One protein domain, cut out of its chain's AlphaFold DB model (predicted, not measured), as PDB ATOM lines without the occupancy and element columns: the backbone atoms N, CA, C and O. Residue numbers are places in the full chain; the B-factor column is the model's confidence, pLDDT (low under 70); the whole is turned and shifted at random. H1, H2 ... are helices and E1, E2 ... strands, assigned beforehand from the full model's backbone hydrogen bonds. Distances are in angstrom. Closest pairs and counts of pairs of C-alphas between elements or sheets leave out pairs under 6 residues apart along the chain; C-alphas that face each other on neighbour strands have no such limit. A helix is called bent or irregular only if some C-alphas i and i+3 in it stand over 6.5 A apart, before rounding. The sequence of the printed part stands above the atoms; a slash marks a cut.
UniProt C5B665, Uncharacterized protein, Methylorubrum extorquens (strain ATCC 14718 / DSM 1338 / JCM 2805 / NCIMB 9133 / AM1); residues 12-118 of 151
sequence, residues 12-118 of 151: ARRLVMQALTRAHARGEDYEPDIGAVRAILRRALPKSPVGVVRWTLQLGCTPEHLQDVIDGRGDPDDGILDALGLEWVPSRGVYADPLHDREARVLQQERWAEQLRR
ATOM      1  N   ALA A  12      -0.354 -55.559 -18.550       92.00
ATOM      2  CA  ALA A  12      -0.493 -54.469 -17.593       92.00
ATOM      3  C   ALA A  12      -0.833 -54.998 -16.197       92.00
ATOM      4  O   ALA A  12      -0.136 -54.644 -15.245       92.00
ATOM      5  N   ARG A  13      -1.777 -55.942 -16.065       91.56
ATOM      6  CA  ARG A  13      -2.061 -56.598 -14.773       91.56
ATOM      7  C   ARG A  13      -0.810 -57.249 -14.192       91.56
ATOM      8  O   ARG A  13      -0.558 -57.151 -12.998       91.56
ATOM      9  N   ARG A  14       0.034 -57.872 -15.021       91.00
ATOM     10  CA  ARG A  14       1.313 -58.442 -14.569       91.00
ATOM     11  C   ARG A  14       2.259 -57.378 -14.013       91.00
ATOM     12  O   ARG A  14       2.926 -57.637 -13.016       91.00
ATOM     13  N   LEU A  15       2.342 -56.214 -14.655       93.56
ATOM     14  CA  LEU A  15       3.162 -55.103 -14.168       93.56
ATOM     15  C   LEU A  15       2.619 -54.548 -12.845       93.56
ATOM     16  O   LEU A  15       3.417 -54.329 -11.937       93.56
ATOM     17  N   VAL A  16       1.295 -54.407 -12.716       94.56
ATOM     18  CA  VAL A  16       0.632 -54.022 -11.457       94.56
ATOM     19  C   VAL A  16       0.962 -55.023 -10.350       94.56
ATOM     20  O   VAL A  16       1.487 -54.632  -9.316       94.56
ATOM     21  N   MET A  17       0.774 -56.324 -10.591       93.00
ATOM     22  CA  MET A  17       1.083 -57.369  -9.607       93.00
ATOM     23  C   MET A  17       2.558 -57.366  -9.188       93.00
ATOM     24  O   MET A  17       2.869 -57.524  -8.014       93.00
ATOM     25  N   GLN A  18       3.484 -57.153 -10.127       93.88
ATOM     26  CA  GLN A  18       4.906 -57.027  -9.795       93.88
ATOM     27  C   GLN A  18       5.197 -55.795  -8.936       93.88
ATOM     28  O   GLN A  18       6.066 -55.858  -8.067       93.88
ATOM     29  N   ALA A  19       4.518 -54.676  -9.188       93.62
ATOM     30  CA  ALA A  19       4.672 -53.465  -8.394       93.62
ATOM     31  C   ALA A  19       4.095 -53.649  -6.981       93.62
ATOM     32  O   ALA A  19       4.798 -53.353  -6.017       93.62
ATOM     33  N   LEU A  20       2.911 -54.263  -6.866       92.88
ATOM     34  CA  LEU A  20       2.294 -54.677  -5.600       92.88
ATOM     35  C   LEU A  20       3.227 -55.568  -4.776       92.88
ATOM     36  O   LEU A  20       3.543 -55.246  -3.636       92.88
ATOM     37  N   THR A  21       3.751 -56.652  -5.363       92.69
ATOM     38  CA  THR A  21       4.695 -57.541  -4.664       92.69
ATOM     39  C   THR A  21       5.920 -56.785  -4.150       92.69
ATOM     40  O   THR A  21       6.398 -57.067  -3.055       92.69
ATOM     41  N   ARG A  22       6.438 -55.818  -4.918       94.50
ATOM     42  CA  ARG A  22       7.597 -55.016  -4.501       94.50
ATOM     43  C   ARG A  22       7.265 -54.029  -3.386       94.50
ATOM     44  O   ARG A  22       8.110 -53.858  -2.517       94.50
ATOM     45  N   ALA A  23       6.104 -53.380  -3.429       92.88
ATOM     46  CA  ALA A  23       5.659 -52.471  -2.373       92.88
ATOM     47  C   ALA A  23       5.487 -53.242  -1.055       92.88
ATOM     48  O   ALA A  23       6.134 -52.920  -0.063       92.88
ATOM     49  N   HIS A  24       4.786 -54.381  -1.094       90.62
ATOM     50  CA  HIS A  24       4.625 -55.249   0.074       90.62
ATOM     51  C   HIS A  24       5.954 -55.763   0.632       90.62
ATOM     52  O   HIS A  24       6.135 -55.799   1.846       90.62
ATOM     53  N   ALA A  25       6.913 -56.126  -0.226       93.44
ATOM     54  CA  ALA A  25       8.239 -56.549   0.226       93.44
ATOM     55  C   ALA A  25       9.007 -55.442   0.975       93.44
ATOM     56  O   ALA A  25       9.926 -55.752   1.731       93.44
ATOM     57  N   ARG A  26       8.640 -54.169   0.776       94.56
ATOM     58  CA  ARG A  26       9.173 -53.010   1.506       94.56
ATOM     59  C   ARG A  26       8.287 -52.560   2.672       94.56
ATOM     60  O   ARG A  26       8.673 -51.642   3.384       94.56
ATOM     61  N   GLY A  27       7.136 -53.201   2.885       92.00
ATOM     62  CA  GLY A  27       6.144 -52.762   3.869       92.00
ATOM     63  C   GLY A  27       5.430 -51.465   3.478       92.00
ATOM     64  O   GLY A  27       4.987 -50.735   4.356       92.00
ATOM     65  N   GLU A  28       5.357 -51.166   2.180       91.69
ATOM     66  CA  GLU A  28       4.689 -49.987   1.624       91.69
ATOM     67  C   GLU A  28       3.360 -50.379   0.965       91.69
ATOM     68  O   GLU A  28       3.247 -51.460   0.372       91.69
ATOM     69  N   ASP A  29       2.395 -49.463   0.994       90.44
ATOM     70  CA  ASP A  29       1.175 -49.563   0.201       90.44
ATOM     71  C   ASP A  29       1.454 -49.195  -1.263       90.44
ATOM     72  O   ASP A  29       2.258 -48.312  -1.581       90.44
ATOM     73  N   TYR A  30       0.807 -49.902  -2.189       93.75
ATOM     74  CA  TYR A  30       0.908 -49.597  -3.613       93.75
ATOM     75  C   TYR A  30      -0.220 -48.658  -4.035       93.75
ATOM     76  O   TYR A  30      -1.333 -49.101  -4.321       93.75
ATOM     77  N   GLU A  31       0.109 -47.373  -4.108       95.44
ATOM     78  CA  GLU A  31      -0.823 -46.292  -4.434       95.44
ATOM     79  C   GLU A  31      -0.368 -45.523  -5.688       95.44
ATOM     80  O   GLU A  31       0.150 -44.408  -5.590       95.44
ATOM     81  N   PRO A  32      -0.444 -46.116  -6.894       96.69
ATOM     82  CA  PRO A  32      -0.049 -45.415  -8.107       96.69
ATOM     83  C   PRO A  32      -0.952 -44.205  -8.365       96.69
ATOM     84  O   PRO A  32      -2.177 -44.293  -8.295       96.69
ATOM     85  N   ASP A  33      -0.339 -43.093  -8.758       95.69
ATOM     86  CA  ASP A  33      -1.054 -41.979  -9.367       95.69
ATOM     87  C   ASP A  33      -1.440 -42.296 -10.827       95.69
ATOM     88  O   ASP A  33      -1.098 -43.338 -11.407       95.69
ATOM     89  N   ILE A  34      -2.147 -41.363 -11.464       95.38
ATOM     90  CA  ILE A  34      -2.554 -41.510 -12.864       95.38
ATOM     91  C   ILE A  34      -1.366 -41.593 -13.830       95.38
ATOM     92  O   ILE A  34      -1.425 -42.312 -14.832       95.38
ATOM     93  N   GLY A  35      -0.256 -40.912 -13.533       95.88
ATOM     94  CA  GLY A  35       0.959 -40.976 -14.341       95.88
ATOM     95  C   GLY A  35       1.565 -42.380 -14.344       95.88
ATOM     96  O   GLY A  35       1.936 -42.900 -15.402       95.88
ATOM     97  N   ALA A  36       1.602 -43.028 -13.181       95.56
ATOM     98  CA  ALA A  36       2.083 -44.386 -12.997       95.56
ATOM     99  C   ALA A  36       1.193 -45.408 -13.718       95.56
ATOM    100  O   ALA A  36       1.714 -46.287 -14.414       95.56
ATOM    101  N   VAL A  37      -0.135 -45.265 -13.639       95.81
ATOM    102  CA  VAL A  37      -1.074 -46.117 -14.392       95.81
ATOM    103  C   VAL A  37      -0.844 -45.983 -15.901       95.81
ATOM    104  O   VAL A  37      -0.682 -46.990 -16.599       95.81
ATOM    105  N   ARG A  38      -0.720 -44.755 -16.416       96.25
ATOM    106  CA  ARG A  38      -0.418 -44.508 -17.838       96.25
ATOM    107  C   ARG A  38       0.918 -45.122 -18.255       96.25
ATOM    108  O   ARG A  38       1.018 -45.725 -19.324       96.25
ATOM    109  N   ALA A  39       1.944 -45.021 -17.410       95.69
ATOM    110  CA  ALA A  39       3.244 -45.633 -17.667       95.69
ATOM    111  C   ALA A  39       3.161 -47.168 -17.742       95.69
ATOM    112  O   ALA A  39       3.814 -47.783 -18.592       95.69
ATOM    113  N   ILE A  40       2.332 -47.792 -16.898       95.25
ATOM    114  CA  ILE A  40       2.061 -49.233 -16.942       95.25
ATOM    115  C   ILE A  40       1.393 -49.619 -18.263       95.25
ATOM    116  O   ILE A  40       1.898 -50.514 -18.946       95.25
ATOM    117  N   LEU A  41       0.323 -48.921 -18.656       94.19
ATOM    118  CA  LEU A  41      -0.392 -49.176 -19.911       94.19
ATOM    119  C   LEU A  41       0.536 -49.024 -21.124       94.19
ATOM    120  O   LEU A  41       0.647 -49.935 -21.947       94.19
ATOM    121  N   ARG A  42       1.312 -47.936 -21.181       94.19
ATOM    122  CA  ARG A  42       2.289 -47.692 -22.254       94.19
ATOM    123  C   ARG A  42       3.350 -48.791 -22.338       94.19
ATOM    124  O   ARG A  42       3.729 -49.211 -23.429       94.19
ATOM    125  N   ARG A  43       3.826 -49.296 -21.194       93.31
ATOM    126  CA  ARG A  43       4.827 -50.377 -21.135       93.31
ATOM    127  C   ARG A  43       4.246 -51.751 -21.480       93.31
ATOM    128  O   ARG A  43       4.995 -52.640 -21.901       93.31
ATOM    129  N   ALA A  44       2.949 -51.942 -21.265       91.38
ATOM    130  CA  ALA A  44       2.234 -53.175 -21.557       91.38
ATOM    131  C   ALA A  44       1.839 -53.297 -23.037       91.38
ATOM    132  O   ALA A  44       1.918 -54.400 -23.580       91.38
ATOM    133  N   LEU A  45       1.520 -52.177 -23.698       87.38
ATOM    134  CA  LEU A  45       1.094 -52.109 -25.101       87.38
ATOM    135  C   LEU A  45       1.964 -52.934 -26.075       87.38
ATOM    136  O   LEU A  45       1.420 -53.833 -26.720       87.38
ATOM    137  N   PRO A  46       3.301 -52.753 -26.153       86.44
ATOM    138  CA  PRO A  46       4.135 -53.518 -27.089       86.44
ATOM    139  C   PRO A  46       4.278 -55.001 -26.716       86.44
ATOM    140  O   PRO A  46       4.798 -55.791 -27.499       86.44
ATOM    141  N   LYS A  47       3.860 -55.394 -25.508       84.94
ATOM    142  CA  LYS A  47       3.965 -56.768 -24.995       84.94
ATOM    143  C   LYS A  47       2.678 -57.562 -25.176       84.94
ATOM    144  O   LYS A  47       2.651 -58.738 -24.808       84.94
ATOM    145  N   SER A  48       1.617 -56.940 -25.690       79.94
ATOM    146  CA  SER A  48       0.347 -57.620 -25.910       79.94
ATOM    147  C   SER A  48       0.466 -58.608 -27.077       79.94
ATOM    148  O   SER A  48       0.682 -58.196 -28.217       79.94
ATOM    149  N   PRO A  49       0.297 -59.923 -26.842       72.88
ATOM    150  CA  PRO A  49       0.436 -60.935 -27.888       72.88
ATOM    151  C   PRO A  49      -0.766 -60.981 -28.844       72.88
ATOM    152  O   PRO A  49      -0.743 -61.738 -29.809       72.88
ATOM    153  N   VAL A  50      -1.839 -60.241 -28.546       77.38
ATOM    154  CA  VAL A  50      -3.121 -60.296 -29.267       77.38
ATOM    155  C   VAL A  50      -3.371 -59.073 -30.157       77.38
ATOM    156  O   VAL A  50      -4.380 -59.039 -30.858       77.38
ATOM    157  N   GLY A  51      -2.448 -58.103 -30.170       80.50
ATOM    158  CA  GLY A  51      -2.609 -56.817 -30.857       80.50
ATOM    159  C   GLY A  51      -3.504 -55.836 -30.088       80.50
ATOM    160  O   GLY A  51      -4.248 -56.228 -29.188       80.50
ATOM    161  N   VAL A  52      -3.433 -54.548 -30.443       82.12
ATOM    162  CA  VAL A  52      -4.084 -53.444 -29.703       82.12
ATOM    163  C   VAL A  52      -5.600 -53.621 -29.613       82.12
ATOM    164  O   VAL A  52      -6.154 -53.546 -28.526       82.12
ATOM    165  N   VAL A  53      -6.262 -53.958 -30.725       84.12
ATOM    166  CA  VAL A  53      -7.731 -54.096 -30.789       84.12
ATOM    167  C   VAL A  53      -8.261 -55.206 -29.879       84.12
ATOM    168  O   VAL A  53      -9.266 -55.039 -29.199       84.12
ATOM    169  N   ARG A  54      -7.600 -56.370 -29.833       84.12
ATOM    170  CA  ARG A  54      -8.029 -57.432 -28.906       84.12
ATOM    171  C   ARG A  54      -7.708 -57.086 -27.464       84.12
ATOM    172  O   ARG A  54      -8.419 -57.534 -26.573       84.12
ATOM    173  N   TRP A  55      -6.637 -56.335 -27.235       86.69
ATOM    174  CA  TRP A  55      -6.273 -55.924 -25.893       86.69
ATOM    175  C   TRP A  55      -7.281 -54.931 -25.313       86.69
ATOM    176  O   TRP A  55      -7.708 -55.101 -24.180       86.69
ATOM    177  N   THR A  56      -7.757 -53.971 -26.105       89.31
ATOM    178  CA  THR A  56      -8.767 -53.000 -25.653       89.31
ATOM    179  C   THR A  56     -10.084 -53.686 -25.289       89.31
ATOM    180  O   THR A  56     -10.675 -53.360 -24.267       89.31
ATOM    181  N   LEU A  57     -10.480 -54.734 -26.028       86.31
ATOM    182  CA  LEU A  57     -11.620 -55.585 -25.657       86.31
ATOM    183  C   LEU A  57     -11.432 -56.270 -24.295       86.31
ATOM    184  O   LEU A  57     -12.391 -56.398 -23.543       86.31
ATOM    185  N   GLN A  58     -10.213 -56.714 -23.968       86.31
ATOM    186  CA  GLN A  58      -9.910 -57.299 -22.654       86.31
ATOM    187  C   GLN A  58      -9.944 -56.253 -21.539       86.31
ATOM    188  O   GLN A  58     -10.376 -56.563 -20.434       86.31
ATOM    189  N   LEU A  59      -9.515 -55.030 -21.845       88.00
ATOM    190  CA  LEU A  59      -9.606 -53.877 -20.953       88.00
ATOM    191  C   LEU A  59     -11.023 -53.279 -20.893       88.00
ATOM    192  O   LEU A  59     -11.222 -52.297 -20.199       88.00
ATOM    193  N   GLY A  60     -11.998 -53.809 -21.638       89.00
ATOM    194  CA  GLY A  60     -13.363 -53.277 -21.654       89.00
ATOM    195  C   GLY A  60     -13.510 -51.872 -22.254       89.00
ATOM    196  O   GLY A  60     -14.532 -51.238 -22.017       89.00
ATOM    197  N   CYS A  61     -12.536 -51.398 -23.039       91.88
ATOM    198  CA  CYS A  61     -12.523 -50.053 -23.625       91.88
ATOM    199  C   CYS A  61     -12.338 -50.072 -25.154       91.88
ATOM    200  O   CYS A  61     -12.059 -51.108 -25.772       91.88
ATOM    201  N   THR A  62     -12.494 -48.908 -25.794       92.75
ATOM    202  CA  THR A  62     -12.176 -48.737 -27.221       92.75
ATOM    203  C   THR A  62     -10.682 -48.445 -27.433       92.75
ATOM    204  O   THR A  62     -10.022 -47.921 -26.530       92.75
ATOM    205  N   PRO A  63     -10.117 -48.754 -28.616       92.50
ATOM    206  CA  PRO A  63      -8.742 -48.378 -28.958       92.50
ATOM    207  C   PRO A  63      -8.460 -46.880 -28.834       92.50
ATOM    208  O   PRO A  63      -7.403 -46.498 -28.337       92.50
ATOM    209  N   GLU A  64      -9.409 -46.043 -29.247       93.75
ATOM    210  CA  GLU A  64      -9.301 -44.587 -29.181       93.75
ATOM    211  C   GLU A  64      -9.240 -44.118 -27.727       93.75
ATOM    212  O   GLU A  64      -8.356 -43.342 -27.370       93.75
ATOM    213  N   HIS A  65     -10.109 -44.661 -26.868       94.62
ATOM    214  CA  HIS A  65     -10.114 -44.312 -25.451       94.62
ATOM    215  C   HIS A  65      -8.819 -44.750 -24.758       94.62
ATOM    216  O   HIS A  65      -8.206 -43.961 -24.042       94.62
ATOM    217  N   LEU A  66      -8.338 -45.970 -25.026       93.31
ATOM    218  CA  LEU A  66      -7.053 -46.425 -24.493       93.31
ATOM    219  C   LEU A  66      -5.905 -45.496 -24.916       93.31
ATOM    220  O   LEU A  66      -5.031 -45.186 -24.102       93.31
ATOM    221  N   GLN A  67      -5.903 -45.045 -26.172       93.19
ATOM    222  CA  GLN A  67      -4.900 -44.110 -26.674       93.19
ATOM    223  C   GLN A  67      -4.997 -42.746 -25.972       93.19
ATOM    224  O   GLN A  67      -3.970 -42.205 -25.569       93.19
ATOM    225  N   ASP A  68      -6.204 -42.219 -25.756       95.69
ATOM    226  CA  ASP A  68      -6.419 -40.970 -25.015       95.69
ATOM    227  C   ASP A  68      -5.923 -41.056 -23.571       95.69
ATOM    228  O   ASP A  68      -5.268 -40.128 -23.088       95.69
ATOM    229  N   VAL A  69      -6.156 -42.182 -22.894       95.69
ATOM    230  CA  VAL A  69      -5.627 -42.423 -21.547       95.69
ATOM    231  C   VAL A  69      -4.100 -42.457 -21.567       95.69
ATOM    232  O   VAL A  69      -3.462 -41.761 -20.775       95.69
ATOM    233  N   ILE A  70      -3.487 -43.213 -22.485       94.44
ATOM    234  CA  ILE A  70      -2.021 -43.319 -22.604       94.44
ATOM    235  C   ILE A  70      -1.374 -41.962 -22.908       94.44
ATOM    236  O   ILE A  70      -0.294 -41.672 -22.379       94.44
ATOM    237  N   ASP A  71      -2.016 -41.139 -23.731       94.94
ATOM    238  CA  ASP A  71      -1.539 -39.803 -24.107       94.94
ATOM    239  C   ASP A  71      -1.857 -38.736 -23.051       94.94
ATOM    240  O   ASP A  71      -1.385 -37.604 -23.143       94.94
ATOM    241  N   GLY A  72      -2.635 -39.094 -22.031       94.81
ATOM    242  CA  GLY A  72      -3.030 -38.213 -20.944       94.81
ATOM    243  C   GLY A  72      -4.106 -37.191 -21.293       94.81
ATOM    244  O   GLY A  72      -4.254 -36.204 -20.578       94.81
ATOM    245  N   ARG A  73      -4.863 -37.443 -22.363       95.88
ATOM    246  CA  ARG A  73      -6.057 -36.682 -22.754       95.88
ATOM    247  C   ARG A  73      -7.323 -37.145 -22.028       95.88
ATOM    248  O   ARG A  73      -8.337 -36.460 -22.104       95.88
ATOM    249  N   GLY A  74      -7.261 -38.280 -21.333       93.00
ATOM    250  CA  GLY A  74      -8.357 -38.818 -20.533       93.00
ATOM    251  C   GLY A  74      -7.879 -39.616 -19.323       93.00
ATOM    252  O   GLY A  74      -6.681 -39.883 -19.148       93.00
ATOM    253  N   ASP A  75      -8.849 -40.003 -18.504       94.38
ATOM    254  CA  ASP A  75      -8.652 -40.821 -17.312       94.38
ATOM    255  C   ASP A  75      -9.070 -42.270 -17.593       94.38
ATOM    256  O   ASP A  75      -9.953 -42.489 -18.426       94.38
ATOM    257  N   PRO A  76      -8.418 -43.263 -16.960       94.25
ATOM    258  CA  PRO A  76      -8.786 -44.662 -17.129       94.25
ATOM    259  C   PRO A  76     -10.216 -44.898 -16.642       94.25
ATOM    260  O   PRO A  76     -10.558 -44.545 -15.513       94.25
ATOM    261  N   ASP A  77     -11.029 -45.508 -17.500       93.00
ATOM    262  CA  ASP A  77     -12.389 -45.906 -17.163       93.00
ATOM    263  C   ASP A  77     -12.443 -47.157 -16.270       93.00
ATOM    264  O   ASP A  77     -11.453 -47.859 -16.040       93.00
ATOM    265  N   ASP A  78     -13.648 -47.447 -15.791       91.94
ATOM    266  CA  ASP A  78     -13.975 -48.606 -14.965       91.94
ATOM    267  C   ASP A  78     -13.474 -49.934 -15.552       91.94
ATOM    268  O   ASP A  78     -13.005 -50.796 -14.809       91.94
ATOM    269  N   GLY A  79     -13.547 -50.104 -16.878       91.25
ATOM    270  CA  GLY A  79     -13.109 -51.326 -17.551       91.25
ATOM    271  C   GLY A  79     -11.597 -51.509 -17.458       91.25
ATOM    272  O   GLY A  79     -11.112 -52.589 -17.101       91.25
ATOM    273  N   ILE A  80     -10.848 -50.433 -17.715       93.81
ATOM    274  CA  ILE A  80      -9.394 -50.416 -17.570       93.81
ATOM    275  C   ILE A  80      -9.023 -50.700 -16.112       93.81
ATOM    276  O   ILE A  80      -8.158 -51.541 -15.856       93.81
ATOM    277  N   LEU A  81      -9.678 -50.042 -15.155       94.19
ATOM    278  CA  LEU A  81      -9.410 -50.224 -13.728       94.19
ATOM    279  C   LEU A  81      -9.697 -51.656 -13.257       94.19
ATOM    280  O   LEU A  81      -8.848 -52.261 -12.596       94.19
ATOM    281  N   ASP A  82     -10.813 -52.248 -13.684       92.56
ATOM    282  CA  ASP A  82     -11.156 -53.641 -13.386       92.56
ATOM    283  C   ASP A  82     -10.124 -54.618 -13.960       92.56
ATOM    284  O   ASP A  82      -9.679 -55.542 -13.269       92.56
ATOM    285  N   ALA A  83      -9.674 -54.399 -15.198       91.31
ATOM    286  CA  ALA A  83      -8.657 -55.240 -15.823       91.31
ATOM    287  C   ALA A  83      -7.287 -55.120 -15.132       91.31
ATOM    288  O   ALA A  83      -6.549 -56.106 -15.001       91.31
ATOM    289  N   LEU A  84      -6.950 -53.923 -14.648       92.88
ATOM    290  CA  LEU A  84      -5.761 -53.680 -13.835       92.88
ATOM    291  C   LEU A  84      -5.912 -54.177 -12.399       92.88
ATOM    292  O   LEU A  84      -4.887 -54.355 -11.739       92.88
ATOM    293  N   GLY A  85      -7.137 -54.445 -11.940       93.88
ATOM    294  CA  GLY A  85      -7.490 -54.776 -10.561       93.88
ATOM    295  C   GLY A  85      -7.115 -53.658  -9.593       93.88
ATOM    296  O   GLY A  85      -6.461 -53.923  -8.586       93.88
ATOM    297  N   LEU A  86      -7.463 -52.428  -9.962       95.94
ATOM    298  CA  LEU A  86      -7.278 -51.210  -9.182       95.94
ATOM    299  C   LEU A  86      -8.619 -50.484  -9.056       95.94
ATOM    300  O   LEU A  86      -9.518 -50.697  -9.863       95.94
ATOM    301  N   GLU A  87      -8.736 -49.606  -8.069       97.12
ATOM    302  CA  GLU A  87      -9.887 -48.720  -7.891       97.12
ATOM    303  C   GLU A  87      -9.400 -47.301  -7.601       97.12
ATOM    304  O   GLU A  87      -8.372 -47.121  -6.946       97.12
ATOM    305  N   TRP A  88     -10.114 -46.296  -8.110       96.88
ATOM    306  CA  TRP A  88      -9.790 -44.902  -7.825       96.88
ATOM    307  C   TRP A  88     -10.246 -44.534  -6.416       96.88
ATOM    308  O   TRP A  88     -11.395 -44.774  -6.054       96.88
ATOM    309  N   VAL A  89      -9.364 -43.907  -5.639       97.00
ATOM    310  CA  VAL A  89      -9.665 -43.428  -4.291       97.00
ATOM    311  C   VAL A  89      -9.650 -41.894  -4.265       97.00
ATOM    312  O   VAL A  89      -8.581 -41.284  -4.157       97.00
ATOM    313  N   PRO A  90     -10.825 -41.234  -4.318       94.88
ATOM    314  CA  PRO A  90     -10.906 -39.778  -4.437       94.88
ATOM    315  C   PRO A  90     -10.314 -39.017  -3.251       94.88
ATOM    316  O   PRO A  90      -9.771 -37.932  -3.432       94.88
ATOM    317  N   SER A  91     -10.415 -39.572  -2.040       96.19
ATOM    318  CA  SER A  91      -9.933 -38.930  -0.810       96.19
ATOM    319  C   SER A  91      -8.413 -38.735  -0.795       96.19
ATOM    320  O   SER A  91      -7.923 -37.789  -0.177       96.19
ATOM    321  N   ARG A  92      -7.678 -39.609  -1.495       94.81
ATOM    322  CA  ARG A  92      -6.212 -39.607  -1.597       94.81
ATOM    323  C   ARG A  92      -5.695 -39.161  -2.962       94.81
ATOM    324  O   ARG A  92      -4.537 -38.776  -3.069       94.81
ATOM    325  N   GLY A  93      -6.530 -39.198  -3.998       94.69
ATOM    326  CA  GLY A  93      -6.099 -38.872  -5.355       94.69
ATOM    327  C   GLY A  93      -5.170 -39.931  -5.963       94.69
ATOM    328  O   GLY A  93      -4.297 -39.594  -6.761       94.69
ATOM    329  N   VAL A  94      -5.347 -41.199  -5.583       96.38
ATOM    330  CA  VAL A  94      -4.528 -42.339  -6.032       96.38
ATOM    331  C   VAL A  94      -5.411 -43.517  -6.427       96.38
ATOM    332  O   VAL A  94      -6.580 -43.591  -6.046       96.38
ATOM    333  N   TYR A  95      -4.844 -44.464  -7.168       97.12
ATOM    334  CA  TYR A  95      -5.457 -45.774  -7.358       97.12
ATOM    335  C   TYR A  95      -4.913 -46.748  -6.318       97.12
ATOM    336  O   TYR A  95      -3.738 -46.681  -5.976       97.12
ATOM    337  N   ALA A  96      -5.735 -47.677  -5.844       96.12
ATOM    338  CA  ALA A  96      -5.332 -48.668  -4.849       96.12
ATOM    339  C   ALA A  96      -5.875 -50.060  -5.193       96.12
ATOM    340  O   ALA A  96      -6.820 -50.190  -5.970       96.12
ATOM    341  N   ASP A  97      -5.268 -51.109  -4.625       94.88
ATOM    342  CA  ASP A  97      -5.748 -52.492  -4.754       94.88
ATOM    343  C   ASP A  97      -6.853 -52.778  -3.713       94.88
ATOM    344  O   ASP A  97      -6.555 -52.832  -2.516       94.88
ATOM    345  N   PRO A  98      -8.107 -53.047  -4.128       94.81
ATOM    346  CA  PRO A  98      -9.216 -53.394  -3.229       94.81
ATOM    347  C   PRO A  98      -8.967 -54.597  -2.300       94.81
ATOM    348  O   PRO A  98      -9.642 -54.773  -1.276       94.81
ATOM    349  N   LEU A  99      -8.021 -55.479  -2.635       91.81
ATOM    350  CA  LEU A  99      -7.660 -56.610  -1.777       91.81
ATOM    351  C   LEU A  99      -6.890 -56.173  -0.531       91.81
ATOM    352  O   LEU A  99      -7.033 -56.805   0.518       91.81
ATOM    353  N   HIS A 100      -6.143 -55.077  -0.624       89.81
ATOM    354  CA  HIS A 100      -5.276 -54.575   0.441       89.81
ATOM    355  C   HIS A 100      -5.771 -53.254   1.035       89.81
ATOM    356  O   HIS A 100      -5.472 -52.961   2.187       89.81
ATOM    357  N   ASP A 101      -6.623 -52.532   0.311       94.62
ATOM    358  CA  ASP A 101      -7.185 -51.260   0.733       94.62
ATOM    359  C   ASP A 101      -8.697 -51.351   0.998       94.62
ATOM    360  O   ASP A 101      -9.490 -51.797   0.161       94.62
ATOM    361  N   ARG A 102      -9.114 -50.934   2.198       95.56
ATOM    362  CA  ARG A 102     -10.516 -51.023   2.631       95.56
ATOM    363  C   ARG A 102     -11.423 -50.042   1.892       95.56
ATOM    364  O   ARG A 102     -12.562 -50.396   1.601       95.56
ATOM    365  N   GLU A 103     -10.960 -48.825   1.647       96.56
ATOM    366  CA  GLU A 103     -11.754 -47.780   1.002       96.56
ATOM    367  C   GLU A 103     -11.970 -48.121  -0.473       96.56
ATOM    368  O   GLU A 103     -13.110 -48.157  -0.932       96.56
ATOM    369  N   ALA A 104     -10.897 -48.513  -1.164       96.12
ATOM    370  CA  ALA A 104     -10.946 -49.026  -2.530       96.12
ATOM    371  C   ALA A 104     -11.930 -50.200  -2.663       96.12
ATOM    372  O   ALA A 104     -12.707 -50.271  -3.612       96.12
ATOM    373  N   ARG A 105     -11.966 -51.106  -1.677       97.25
ATOM    374  CA  ARG A 105     -12.930 -52.214  -1.658       97.25
ATOM    375  C   ARG A 105     -14.378 -51.757  -1.583       97.25
ATOM    376  O   ARG A 105     -15.219 -52.330  -2.269       97.25
ATOM    377  N   VAL A 106     -14.679 -50.779  -0.731       97.44
ATOM    378  CA  VAL A 106     -16.040 -50.243  -0.603       97.44
ATOM    379  C   VAL A 106     -16.457 -49.582  -1.913       97.44
ATOM    380  O   VAL A 106     -17.511 -49.920  -2.443       97.44
ATOM    381  N   LEU A 107     -15.593 -48.736  -2.482       96.62
ATOM    382  CA  LEU A 107     -15.852 -48.042  -3.746       96.62
ATOM    383  C   LEU A 107     -16.092 -49.023  -4.903       96.62
ATOM    384  O   LEU A 107     -17.080 -48.893  -5.626       96.62
ATOM    385  N   GLN A 108     -15.266 -50.066  -5.021       95.88
ATOM    386  CA  GLN A 108     -15.453 -51.110  -6.030       95.88
ATOM    387  C   GLN A 108     -16.796 -51.837  -5.858       95.88
ATOM    388  O   GLN A 108     -17.520 -52.068  -6.828       95.88
ATOM    389  N   GLN A 109     -17.158 -52.195  -4.623       95.19
ATOM    390  CA  GLN A 109     -18.429 -52.867  -4.343       95.19
ATOM    391  C   GLN A 109     -19.634 -51.983  -4.669       95.19
ATOM    392  O   GLN A 109     -20.611 -52.471  -5.240       95.19
ATOM    393  N   GLU A 110     -19.575 -50.695  -4.335       95.19
ATOM    394  CA  GLU A 110     -20.619 -49.722  -4.662       95.19
ATOM    395  C   GLU A 110     -20.779 -49.560  -6.174       95.19
ATOM    396  O   GLU A 110     -21.902 -49.634  -6.687       95.19
ATOM    397  N   ARG A 111     -19.661 -49.430  -6.897       93.56
ATOM    398  CA  ARG A 111     -19.627 -49.335  -8.359       93.56
ATOM    399  C   ARG A 111     -20.242 -50.566  -9.022       93.56
ATOM    400  O   ARG A 111     -21.155 -50.435  -9.841       93.56
ATOM    401  N   TRP A 112     -19.828 -51.768  -8.622       91.25
ATOM    402  CA  TRP A 112     -20.396 -53.015  -9.145       91.25
ATOM    403  C   TRP A 112     -21.879 -53.179  -8.789       91.25
ATOM    404  O   TRP A 112     -22.675 -53.617  -9.624       91.25
ATOM    405  N   ALA A 113     -22.286 -52.804  -7.573       91.12
ATOM    406  CA  ALA A 113     -23.691 -52.838  -7.176       91.12
ATOM    407  C   ALA A 113     -24.545 -51.902  -8.045       91.12
ATOM    408  O   ALA A 113     -25.637 -52.283  -8.477       91.12
ATOM    409  N   GLU A 114     -24.050 -50.702  -8.339       89.38
ATOM    410  CA  GLU A 114     -24.724 -49.749  -9.215       89.38
ATOM    411  C   GLU A 114     -24.800 -50.253 -10.663       89.38
ATOM    412  O   GLU A 114     -25.862 -50.186 -11.288       89.38
ATOM    413  N   GLN A 115     -23.728 -50.853 -11.179       85.38
ATOM    414  CA  GLN A 115     -23.724 -51.465 -12.506       85.38
ATOM    415  C   GLN A 115     -24.788 -52.568 -12.623       85.38
ATOM    416  O   GLN A 115     -25.575 -52.582 -13.572       85.38
ATOM    417  N   LEU A 116     -24.901 -53.439 -11.615       83.94
ATOM    418  CA  LEU A 116     -25.937 -54.476 -11.565       83.94
ATOM    419  C   LEU A 116     -27.356 -53.891 -11.494       83.94
ATOM    420  O   LEU A 116     -28.276 -54.427 -12.120       83.94
ATOM    421  N   ARG A 117     -27.559 -52.792 -10.755       79.94
ATOM    422  CA  ARG A 117     -28.856 -52.094 -10.706       79.94
ATOM    423  C   ARG A 117     -29.240 -51.531 -12.073       79.94
ATOM    424  O   ARG A 117     -30.389 -51.696 -12.486       79.94
ATOM    425  N   ARG A 118     -28.295 -50.911 -12.786       77.06
ATOM    426  CA  ARG A 118     -28.519 -50.361 -14.132       77.06
ATOM    427  C   ARG A 118     -28.886 -51.453 -15.134       77.06
ATOM    428  O   ARG A 118     -29.886 -51.299 -15.833       77.06
TER     429      ARG A 118
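This is residues 12 to 118 of the 151 residues of an uncharacterized protein of Methylorubrum extorquens (strain ATCC 14718 / DSM 1338 / JCM 2805 / NCIMB 9133 / AM1) (UniProt C5B665). A small antiparallel hairpin, E1 and E2, joins the long helix H6 to a set of crossed helices; H6 packs on E1 with its first part and sticks out with residues 113 to 118. H5 lies near the middle, H1 and H2 run along one side, and H3 and H4 lie at the end away from the hairpin. The 107 printed residues, with the order H1 H2 H3 H4 H5 E1 E2 H6, are mostly helix and compact, with a radius of gyration of the C-alphas of 13.8 A and spans of 39 by 34 by 23 A.

E1 is residues 87 to 89 and E2 residues 94 to 96. H6, residues 102 to 118, is 24.6 A long and ends at C-alpha 118 (-28.519, -50.361, -14.132). H1, residues 12 to 25, begins at C-alpha 12 (-0.493, -54.469, -17.593) and is 20.0 A long. H2, residues 34 to 47, is 20.6 A long and irregular, but only just: C-alphas 43 and 46 are 6.8 A apart. H3 is residues 52 to 58, H4 63 to 71 and H5 78 to 84.

In the hairpin, N 89 and O 94 are within hydrogen-bond range at 2.8 A. The closest C-alphas of E1 and H6, Glu 87 and Ala 104, are 5.5 A apart. H5 touches H1 at a steep tilt of 61 degrees, closest at C-alphas 84 and 13, 4.8 A. H1, with residues 12 to 16 alone, touches H2, closest at C-alphas 12 and 44, 5.0 A. H2, with residues 38 to 42 alone, touches H4, closest at C-alphas 38 and 70, 5.2 A. H3 touches H4, about perpendicular at 82 degrees, closest at C-alphas 56 and 63, 5.7 A. H1 and H6 are apart. Every O i to N i+4 pair is within hydrogen-bond range in H1, H3, H4, H5 and H6; in H2, 8 of 10 are.

The two C-alphas farthest apart, those of Arg 26 and Arg 118, are 40.9 A apart. The printed part has no cut, no link is long, and no printed residue is under 70 in pLDDT.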